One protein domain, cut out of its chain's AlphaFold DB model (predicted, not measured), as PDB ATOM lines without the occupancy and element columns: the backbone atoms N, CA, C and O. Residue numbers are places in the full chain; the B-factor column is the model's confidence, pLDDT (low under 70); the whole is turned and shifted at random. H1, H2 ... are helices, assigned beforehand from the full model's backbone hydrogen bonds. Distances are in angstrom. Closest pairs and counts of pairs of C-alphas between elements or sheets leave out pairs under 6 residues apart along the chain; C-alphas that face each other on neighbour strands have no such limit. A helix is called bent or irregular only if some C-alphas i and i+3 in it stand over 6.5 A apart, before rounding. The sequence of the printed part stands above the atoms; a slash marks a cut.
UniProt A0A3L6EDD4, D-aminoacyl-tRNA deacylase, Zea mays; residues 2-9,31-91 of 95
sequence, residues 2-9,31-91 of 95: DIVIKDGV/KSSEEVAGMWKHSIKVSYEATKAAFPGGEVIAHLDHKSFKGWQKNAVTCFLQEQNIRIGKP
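This is residues 2 to 9 and 31 to 91 of the 95 residues of the protein "D-aminoacyl-tRNA deacylase" of Zea mays (UniProt A0A3L6EDD4). Two helices, H1 and H2, stand obliquely to each other and come near between the first turns of H1 and the later turns of H2, while a long unnamed stretch, residues 55 to 70, folds back from the end of H1 to the beginning of H2. The tail after H2, residues 84 to 91, crosses that stretch, and residues 53 to 58, of which 53 and 54 belong to H1, stick out. The printed part has 69 residues with two named helices, H1 then H2, and no named strand; the class is all helix, though under half of the residues, 28 of 69, are in named elements. The whole is only just compact, close to loose, with a radius of gyration of the C-alphas of 12.9 A and spans of 37 by 25 by 17 A.

H1, residues 40 to 54, and H2, residues 71 to 83, are close but not clearly touching, with 2 pairs of C-alphas within 8 A. Their closest C-alphas, those of Lys 41 and Phe 80, are 7.3 A apart. They run the same way at a steep tilt of 49 degrees, and their centres are 15.6 A apart. In H1 and H2 every O i to N i+4 pair is within hydrogen-bond range.

The printed part begins at Asp 2, whose C-alpha is at (-5.220, -2.604, 24.363). H1 begins at C-alpha 40 (11.936, 10.655, 35.978) and measures 21.1 A from first to last C-alpha. H2 measures 18.5 A and ends at C-alpha 83 (20.671, 5.182, 26.059). Neither helix is bent.

The two C-alphas farthest apart, those of Asp 7 and Glu 35, are 38.1 A apart. Residues 10 to 30 are not printed, and C-alphas 9 and 31 are 31.6 A apart across the cut. The link from H1 to H2, 16 residues, is long. The mean pLDDT of the printed part is 90.4, and no printed residue is under 70.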
ATOM      1  N   ASP A   2      -4.713  -1.386  25.024       70.25
ATOM      2  CA  ASP A   2      -5.220  -2.604  24.363       70.25
ATOM      3  C   ASP A   2      -4.129  -3.671  24.162       70.25
ATOM      4  O   ASP A   2      -4.361  -4.734  23.606       70.25
ATOM      5  N   ILE A   3      -2.905  -3.372  24.594       73.06
ATOM      6  CA  ILE A   3      -1.750  -4.276  24.526       73.06
ATOM      7  C   ILE A   3      -1.701  -5.273  25.684       73.06
ATOM      8  O   ILE A   3      -1.157  -6.354  25.517       73.06
ATOM      9  N   VAL A   4      -2.271  -4.933  26.843       78.06
ATOM     10  CA  VAL A   4      -2.194  -5.772  28.055       78.06
ATOM     11  C   VAL A   4      -3.213  -6.912  28.064       78.06
ATOM     12  O   VAL A   4      -3.139  -7.790  28.910       78.06
ATOM     13  N   ILE A   5      -4.177  -6.881  27.141       80.69
ATOM     14  CA  ILE A   5      -5.210  -7.914  26.985       80.69
ATOM     15  C   ILE A   5      -4.769  -9.051  26.053       80.69
ATOM     16  O   ILE A   5      -5.562  -9.940  25.765       80.69
ATOM     17  N   LYS A   6      -3.542  -8.991  25.527       80.94
ATOM     18  CA  LYS A   6      -3.006  -9.990  24.604       80.94
ATOM     19  C   LYS A   6      -2.345 -11.132  25.375       80.94
ATOM     20  O   LYS A   6      -1.686 -10.896  26.388       80.94
ATOM     21  N   ASP A   7      -2.510 -12.353  24.881       79.94
ATOM     22  CA  ASP A   7      -1.926 -13.541  25.500       79.94
ATOM     23  C   ASP A   7      -0.393 -13.464  25.521       79.94
ATOM     24  O   ASP A   7       0.239 -12.939  24.610       79.94
ATOM     25  N   GLY A   8       0.220 -13.965  26.597       81.69
ATOM     26  CA  GLY A   8       1.676 -13.933  26.771       81.69
ATOM     27  C   GLY A   8       2.252 -12.569  27.173       81.69
ATOM     28  O   GLY A   8       3.444 -12.485  27.470       81.69
ATOM     29  N   VAL A   9       1.429 -11.519  27.262       86.75
ATOM     30  CA  VAL A   9       1.849 -10.188  27.716       86.75
ATOM     31  C   VAL A   9       1.508 -10.003  29.190       86.75
ATOM     32  O   VAL A   9       0.355 -10.087  29.603       86.75
ATOM     33  N   LYS A  31      16.864  17.412  22.385       77.12
ATOM     34  CA  LYS A  31      17.631  16.489  21.524       77.12
ATOM     35  C   LYS A  31      18.252  15.323  22.278       77.12
ATOM     36  O   LYS A  31      18.575  14.318  21.649       77.12
ATOM     37  N   SER A  32      18.420  15.451  23.590       81.69
ATOM     38  CA  SER A  32      18.971  14.394  24.433       81.69
ATOM     39  C   SER A  32      18.230  14.306  25.762       81.69
ATOM     40  O   SER A  32      17.522  15.232  26.169       81.69
ATOM     41  N   SER A  33      18.373  13.174  26.453       84.38
ATOM     42  CA  SER A  33      17.721  12.997  27.747       84.38
ATOM     43  C   SER A  33      18.329  13.898  28.833       84.38
ATOM     44  O   SER A  33      17.669  14.199  29.826       84.38
ATOM     45  N   GLU A  34      19.597  14.302  28.706       85.06
ATOM     46  CA  GLU A  34      20.340  15.144  29.661       85.06
ATOM     47  C   GLU A  34      19.795  16.568  29.769       85.06
ATOM     48  O   GLU A  34      19.934  17.190  30.818       85.06
ATOM     49  N   GLU A  35      19.133  17.064  28.726       84.50
ATOM     50  CA  GLU A  35      18.543  18.407  28.704       84.50
ATOM     51  C   GLU A  35      17.308  18.535  29.618       84.50
ATOM     52  O   GLU A  35      16.846  19.646  29.884       84.50
ATOM     53  N   VAL A  36      16.773  17.410  30.110       90.69
ATOM     54  CA  VAL A  36      15.591  17.352  30.976       90.69
ATOM     55  C   VAL A  36      15.968  16.811  32.353       90.69
ATOM     56  O   VAL A  36      16.180  15.607  32.540       90.69
ATOM     57  N   ALA A  37      15.998  17.709  33.334       91.19
ATOM     58  CA  ALA A  37      16.234  17.374  34.732       91.19
ATOM     59  C   ALA A  37      14.985  16.769  35.415       91.19
ATOM     60  O   ALA A  37      13.932  16.577  34.797       91.19
ATOM     61  N   GLY A  38      15.130  16.411  36.690       93.25
ATOM     62  CA  GLY A  38      14.106  15.754  37.502       93.25
ATOM     63  C   GLY A  38      14.385  14.267  37.759       93.25
ATOM     64  O   GLY A  38      15.365  13.692  37.286       93.25
ATOM     65  N   MET A  39      13.503  13.626  38.531       95.00
ATOM     66  CA  MET A  39      13.692  12.245  39.017       95.00
ATOM     67  C   MET A  39      13.150  11.167  38.068       95.00
ATOM     68  O   MET A  39      13.282   9.976  38.339       95.00
ATOM     69  N   TRP A  40      12.570  11.560  36.935       95.81
ATOM     70  CA  TRP A  40      11.936  10.655  35.978       95.81
ATOM     71  C   TRP A  40      12.858   9.529  35.465       95.81
ATOM     72  O   TRP A  40      12.411   8.388  35.355       95.81
ATOM     73  N   LYS A  41      14.149   9.809  35.212       96.50
ATOM     74  CA  LYS A  41      15.131   8.789  34.785       96.50
ATOM     75  C   LYS A  41      15.301   7.701  35.841       96.50
ATOM     76  O   LYS A  41      15.335   6.514  35.521       96.50
ATOM     77  N   HIS A  42      15.383   8.113  37.106       96.19
ATOM     78  CA  HIS A  42      15.510   7.199  38.232       96.19
ATOM     79  C   HIS A  42      14.249   6.346  38.391       96.19
ATOM     80  O   HIS A  42      14.366   5.126  38.489       96.19
ATOM     81  N   SER A  43      13.060   6.959  38.316       96.62
ATOM     82  CA  SER A  43      11.782   6.235  38.355       96.62
ATOM     83  C   SER A  43      11.717   5.142  37.285       96.62
ATOM     84  O   SER A  43      11.433   3.991  37.601       96.62
ATOM     85  N   ILE A  44      12.047   5.470  36.028       97.06
ATOM     86  CA  ILE A  44      12.059   4.495  34.927       97.06
ATOM     87  C   ILE A  44      13.067   3.376  35.196       97.06
ATOM     88  O   ILE A  44      12.725   2.203  35.052       97.06
ATOM     89  N   LYS A  45      14.295   3.724  35.598       97.12
ATOM     90  CA  LYS A  45      15.367   2.748  35.813       97.12
ATOM     91  C   LYS A  45      15.011   1.740  36.905       97.12
ATOM     92  O   LYS A  45      15.070   0.538  36.659       97.12
ATOM     93  N   VAL A  46      14.585   2.218  38.075       97.06
ATOM     94  CA  VAL A  46      14.235   1.345  39.206       97.06
ATOM     95  C   VAL A  46      13.035   0.463  38.862       97.06
ATOM     96  O   VAL A  46      13.053  -0.732  39.143       97.06
ATOM     97  N   SER A  47      12.015   1.008  38.194       97.12
ATOM     98  CA  SER A  47      10.865   0.218  37.740       97.12
ATOM     99  C   SER A  47      11.240  -0.850  36.711       97.12
ATOM    100  O   SER A  47      10.721  -1.968  36.770       97.12
ATOM    101  N   TYR A  48      12.144  -0.541  35.780       96.94
ATOM    102  CA  TYR A  48      12.642  -1.511  34.808       96.94
ATOM    103  C   TYR A  48      13.420  -2.639  35.495       96.94
ATOM    104  O   TYR A  48      13.124  -3.812  35.269       96.94
ATOM    105  N   GLU A  49      14.361  -2.300  36.378       96.56
ATOM    106  CA  GLU A  49      15.176  -3.273  37.116       96.56
ATOM    107  C   GLU A  49      14.317  -4.171  38.015       96.56
ATOM    108  O   GLU A  49      14.472  -5.393  37.989       96.56
ATOM    109  N   ALA A  50      13.353  -3.594  38.738       97.38
ATOM    110  CA  ALA A  50      12.412  -4.348  39.563       97.38
ATOM    111  C   ALA A  50      11.535  -5.291  38.723       97.38
ATOM    112  O   ALA A  50      11.337  -6.446  39.098       97.38
ATOM    113  N   THR A  51      11.051  -4.835  37.561       96.31
ATOM    114  CA  THR A  51      10.283  -5.688  36.635       96.31
ATOM    115  C   THR A  51      11.146  -6.836  36.120       96.31
ATOM    116  O   THR A  51      10.736  -7.990  36.165       96.31
ATOM    117  N   LYS A  52      12.378  -6.555  35.690       95.50
ATOM    118  CA  LYS A  52      13.307  -7.579  35.201       95.50
ATOM    119  C   LYS A  52      13.636  -8.627  36.271       95.50
ATOM    120  O   LYS A  52      13.737  -9.805  35.950       95.50
ATOM    121  N   ALA A  53      13.775  -8.210  37.530       96.00
ATOM    122  CA  ALA A  53      14.003  -9.121  38.651       96.00
ATOM    123  C   ALA A  53      12.775  -9.994  38.971       96.00
ATOM    124  O   ALA A  53      12.937 -11.158  39.331       96.00
ATOM    125  N   ALA A  54      11.561  -9.456  38.819       95.56
ATOM    126  CA  ALA A  54      10.317 -10.184  39.071       95.56
ATOM    127  C   ALA A  54       9.985 -11.232  37.989       95.56
ATOM    128  O   ALA A  54       9.305 -12.213  38.283       95.56
ATOM    129  N   PHE A  55      10.480 -11.046  36.760       91.62
ATOM    130  CA  PHE A  55      10.233 -11.932  35.616       91.62
ATOM    131  C   PHE A  55      11.546 -12.518  35.058       91.62
ATOM    132  O   PHE A  55      11.955 -12.178  33.943       91.62
ATOM    133  N   PRO A  56      12.241 -13.396  35.808       90.88
ATOM    134  CA  PRO A  56      13.494 -13.989  35.350       90.88
ATOM    135  C   PRO A  56      13.284 -14.794  34.059       90.88
ATOM    136  O   PRO A  56      12.400 -15.641  33.977       90.88
ATOM    137  N   GLY A  57      14.105 -14.522  33.041       88.94
ATOM    138  CA  GLY A  57      14.001 -15.149  31.717       88.94
ATOM    139  C   GLY A  57      12.975 -14.509  30.772       88.94
ATOM    140  O   GLY A  57      12.941 -14.875  29.600       88.94
ATOM    141  N   GLY A  58      12.180 -13.542  31.242       89.12
ATOM    142  CA  GLY A  58      11.268 -12.761  30.405       89.12
ATOM    143  C   GLY A  58      11.960 -11.603  29.676       89.12
ATOM    144  O   GLY A  58      12.962 -11.056  30.145       89.12
ATOM    145  N   GLU A  59      11.400 -11.194  28.534       90.88
ATOM    146  CA  GLU A  59      11.789  -9.956  27.852       90.88
ATOM    147  C   GLU A  59      10.977  -8.781  28.413       90.88
ATOM    148  O   GLU A  59       9.748  -8.776  28.364       90.88
ATOM    149  N   VAL A  60      11.662  -7.761  28.938       93.62
ATOM    150  CA  VAL A  60      11.012  -6.534  29.416       93.62
ATOM    151  C   VAL A  60      11.064  -5.478  28.318       93.62
ATOM    152  O   VAL A  60      12.143  -5.008  27.951       93.62
ATOM    153  N   ILE A  61       9.887  -5.080  27.838       93.00
ATOM    154  CA  ILE A  61       9.710  -4.099  26.766       93.00
ATOM    155  C   ILE A  61       8.986  -2.872  27.327       93.00
ATOM    156  O   ILE A  61       7.954  -2.991  27.986       93.00
ATOM    157  N   ALA A  62       9.505  -1.679  27.046       94.81
ATOM    158  CA  ALA A  62       8.836  -0.434  27.396       94.81
ATOM    159  C   ALA A  62       7.719  -0.124  26.389       94.81
ATOM    160  O   ALA A  62       7.938  -0.136  25.177       94.81
ATOM    161  N   HIS A  63       6.534   0.224  26.885       92.31
ATOM    162  CA  HIS A  63       5.461   0.792  26.075       92.31
ATOM    163  C   HIS A  63       5.197   2.238  26.491       92.31
ATOM    164  O   HIS A  63       5.008   2.528  27.670       92.31
ATOM    165  N   LEU A  64       5.148   3.138  25.510       91.81
ATOM    166  CA  LEU A  64       4.794   4.538  25.712       91.81
ATOM    167  C   LEU A  64       3.372   4.779  25.210       91.81
ATOM    168  O   LEU A  64       3.105   4.640  24.017       91.81
ATOM    169  N   ASP A  65       2.479   5.227  26.091       88.38
ATOM    170  CA  ASP A  65       1.212   5.799  25.645       88.38
ATOM    171  C   ASP A  65       1.458   7.206  25.085       88.38
ATOM    172  O   ASP A  65       1.695   8.172  25.813       88.38
ATOM    173  N   HIS A  66       1.394   7.323  23.760       82.38
ATOM    174  CA  HIS A  66       1.706   8.559  23.045       82.38
ATOM    175  C   HIS A  66       0.794   9.734  23.422       82.38
ATOM    176  O   HIS A  66       1.196  10.878  23.216       82.38
ATOM    177  N   LYS A  67      -0.411   9.483  23.954       86.50
ATOM    178  CA  LYS A  67      -1.351  10.545  24.354       86.50
ATOM    179  C   LYS A  67      -1.105  11.073  25.770       86.50
ATOM    180  O   LYS A  67      -1.672  12.100  26.126       86.50
ATOM    181  N   SER A  68      -0.244  10.414  26.545       85.69
ATOM    182  CA  SER A  68       0.009  10.741  27.953       85.69
ATOM    183  C   SER A  68       1.175  11.720  28.180       85.69
ATOM    184  O   SER A  68       1.388  12.161  29.308       85.69
ATOM    185  N   PHE A  69       1.920  12.098  27.133       88.81
ATOM    186  CA  PHE A  69       3.112  12.953  27.235       88.81
ATOM    187  C   PHE A  69       3.024  14.197  26.347       88.81
ATOM    188  O   PHE A  69       2.531  14.140  25.220       88.81
ATOM    189  N   LYS A  70       3.615  15.314  26.799       89.50
ATOM    190  CA  LYS A  70       3.981  16.413  25.890       89.50
ATOM    191  C   LYS A  70       5.064  15.930  24.917       89.50
ATOM    192  O   LYS A  70       5.853  15.045  25.244       89.50
ATOM    193  N   GLY A  71       5.153  16.553  23.739       89.19
ATOM    194  CA  GLY A  71       6.115  16.156  22.699       89.19
ATOM    195  C   GLY A  71       7.566  16.082  23.192       89.19
ATOM    196  O   GLY A  71       8.234  15.077  22.969       89.19
ATOM    197  N   TRP A  72       8.021  17.095  23.936       89.38
ATOM    198  CA  TRP A  72       9.378  17.133  24.492       89.38
ATOM    199  C   TRP A  72       9.616  16.063  25.570       89.38
ATOM    200  O   TRP A  72      10.689  15.468  25.607       89.38
ATOM    201  N   GLN A  73       8.609  15.760  26.400       91.31
ATOM    202  CA  GLN A  73       8.699  14.708  27.422       91.31
ATOM    203  C   GLN A  73       8.848  13.341  26.762       91.31
ATOM    204  O   GLN A  73       9.704  12.548  27.142       91.31
ATOM    205  N   LYS A  74       8.049  13.085  25.721       91.56
ATOM    206  CA  LYS A  74       8.127  11.846  24.944       91.56
ATOM    207  C   LYS A  74       9.511  11.666  24.318       91.56
ATOM    208  O   LYS A  74      10.057  10.566  24.372       91.56
ATOM    209  N   ASN A  75      10.073  12.729  23.741       91.69
ATOM    210  CA  ASN A  75      11.409  12.688  23.147       91.69
ATOM    211  C   ASN A  75      12.474  12.382  24.205       91.69
ATOM    212  O   ASN A  75      13.251  11.454  24.008       91.69
ATOM    213  N   ALA A  76      12.441  13.072  25.350       93.56
ATOM    214  CA  ALA A  76      13.366  12.825  26.456       93.56
ATOM    215  C   ALA A  76      13.320  11.362  26.924       93.56
ATOM    216  O   ALA A  76      14.359  10.708  27.015       93.56
ATOM    217  N   VAL A  77      12.115  10.818  27.147       94.62
ATOM    218  CA  VAL A  77      11.948   9.416  27.560       94.62
ATOM    219  C   VAL A  77      12.444   8.449  26.491       94.62
ATOM    220  O   VAL A  77      13.113   7.475  26.817       94.62
ATOM    221  N   THR A  78      12.160   8.720  25.218       94.38
ATOM    222  CA  THR A  78      12.610   7.870  24.107       94.38
ATOM    223  C   THR A  78      14.137   7.832  24.023       94.38
ATOM    224  O   THR A  78      14.698   6.740  23.943       94.38
ATOM    225  N   CYS A  79      14.806   8.989  24.113       94.81
ATOM    226  CA  CYS A  79      16.269   9.077  24.157       94.81
ATOM    227  C   CYS A  79      16.838   8.293  25.344       94.81
ATOM    228  O   CYS A  79      17.710   7.451  25.159       94.81
ATOM    229  N   PHE A  80      16.277   8.480  26.543       96.31
ATOM    230  CA  PHE A  80      16.746   7.775  27.736       96.31
ATOM    231  C   PHE A  80      16.605   6.254  27.626       96.31
ATOM    232  O   PHE A  80      17.526   5.518  27.969       96.31
ATOM    233  N   LEU A  81      15.471   5.755  27.128       96.31
ATOM    234  CA  LEU A  81      15.281   4.314  26.942       96.31
ATOM    235  C   LEU A  81      16.292   3.742  25.938       96.31
ATOM    236  O   LEU A  81      16.833   2.664  26.177       96.31
ATOM    237  N   GLN A  82      16.604   4.477  24.866       94.94
ATOM    238  CA  GLN A  82      17.642   4.092  23.905       94.94
ATOM    239  C   GLN A  82      19.040   4.078  24.542       94.94
ATOM    240  O   GLN A  82      19.762   3.099  24.377       94.94
ATOM    241  N   GLU A  83      19.400   5.107  25.315       95.31
ATOM    242  CA  GLU A  83      20.671   5.182  26.059       95.31
ATOM    243  C   GLU A  83      20.837   4.007  27.036       95.31
ATOM    244  O   GLU A  83      21.934   3.476  27.198       95.31
ATOM    245  N   GLN A  84      19.746   3.573  27.677       95.81
ATOM    246  CA  GLN A  84      19.745   2.422  28.584       95.81
ATOM    247  C   GLN A  84      19.634   1.067  27.861       95.81
ATOM    248  O   GLN A  84      19.604   0.032  28.526       95.81
ATOM    249  N   ASN A  85      19.584   1.042  26.523       95.12
ATOM    250  CA  ASN A  85      19.330  -0.158  25.714       95.12
ATOM    251  C   ASN A  85      18.026  -0.892  26.090       95.12
ATOM    252  O   ASN A  85      17.936  -2.118  26.009       95.12
ATOM    253  N   ILE A  86      16.997  -0.147  26.499       95.62
ATOM    254  CA  ILE A  86      15.666  -0.681  26.791       95.62
ATOM    255  C   ILE A  86      14.832  -0.623  25.510       95.62
ATOM    256  O   ILE A  86      14.603   0.447  24.941       95.62
ATOM    257  N   ARG A  87      14.351  -1.784  25.055       94.12
ATOM    258  CA  ARG A  87      13.520  -1.886  23.850       94.12
ATOM    259  C   ARG A  87      12.196  -1.148  24.045       94.12
ATOM    260  O   ARG A  87      11.501  -1.359  25.037       94.12
ATOM    261  N   ILE A  88      11.824  -0.338  23.056       94.31
ATOM    262  CA  ILE A  88      10.504   0.291  22.966       94.31
ATOM    263  C   ILE A  88       9.632  -0.548  22.033       94.31
ATOM    264  O   ILE A  88       9.961  -0.716  20.859       94.31
ATOM    265  N   GLY A  89       8.529  -1.070  22.560       89.31
ATOM    266  CA  GLY A  89       7.621  -1.954  21.839       89.31
ATOM    267  C   GLY A  89       6.660  -1.199  20.927       89.31
ATOM    268  O   GLY A  89       5.961  -0.274  21.351       89.31
ATOM    269  N   LYS A  90       6.569  -1.644  19.676       84.06
ATOM    270  CA  LYS A  90       5.473  -1.332  18.755       84.06
ATOM    271  C   LYS A  90       4.274  -2.231  19.068       84.06
ATOM    272  O   LYS A  90       4.459  -3.322  19.590       84.06
ATOM    273  N   PRO A  91       3.041  -1.858  18.687       77.56
ATOM    274  CA  PRO A  91       1.862  -2.706  18.906       77.56
ATOM    275  C   PRO A  91       1.984  -4.145  18.364       77.56
ATOM    276  O   PRO A  91       1.352  -5.055  18.904       77.56
TER     277      PRO A  91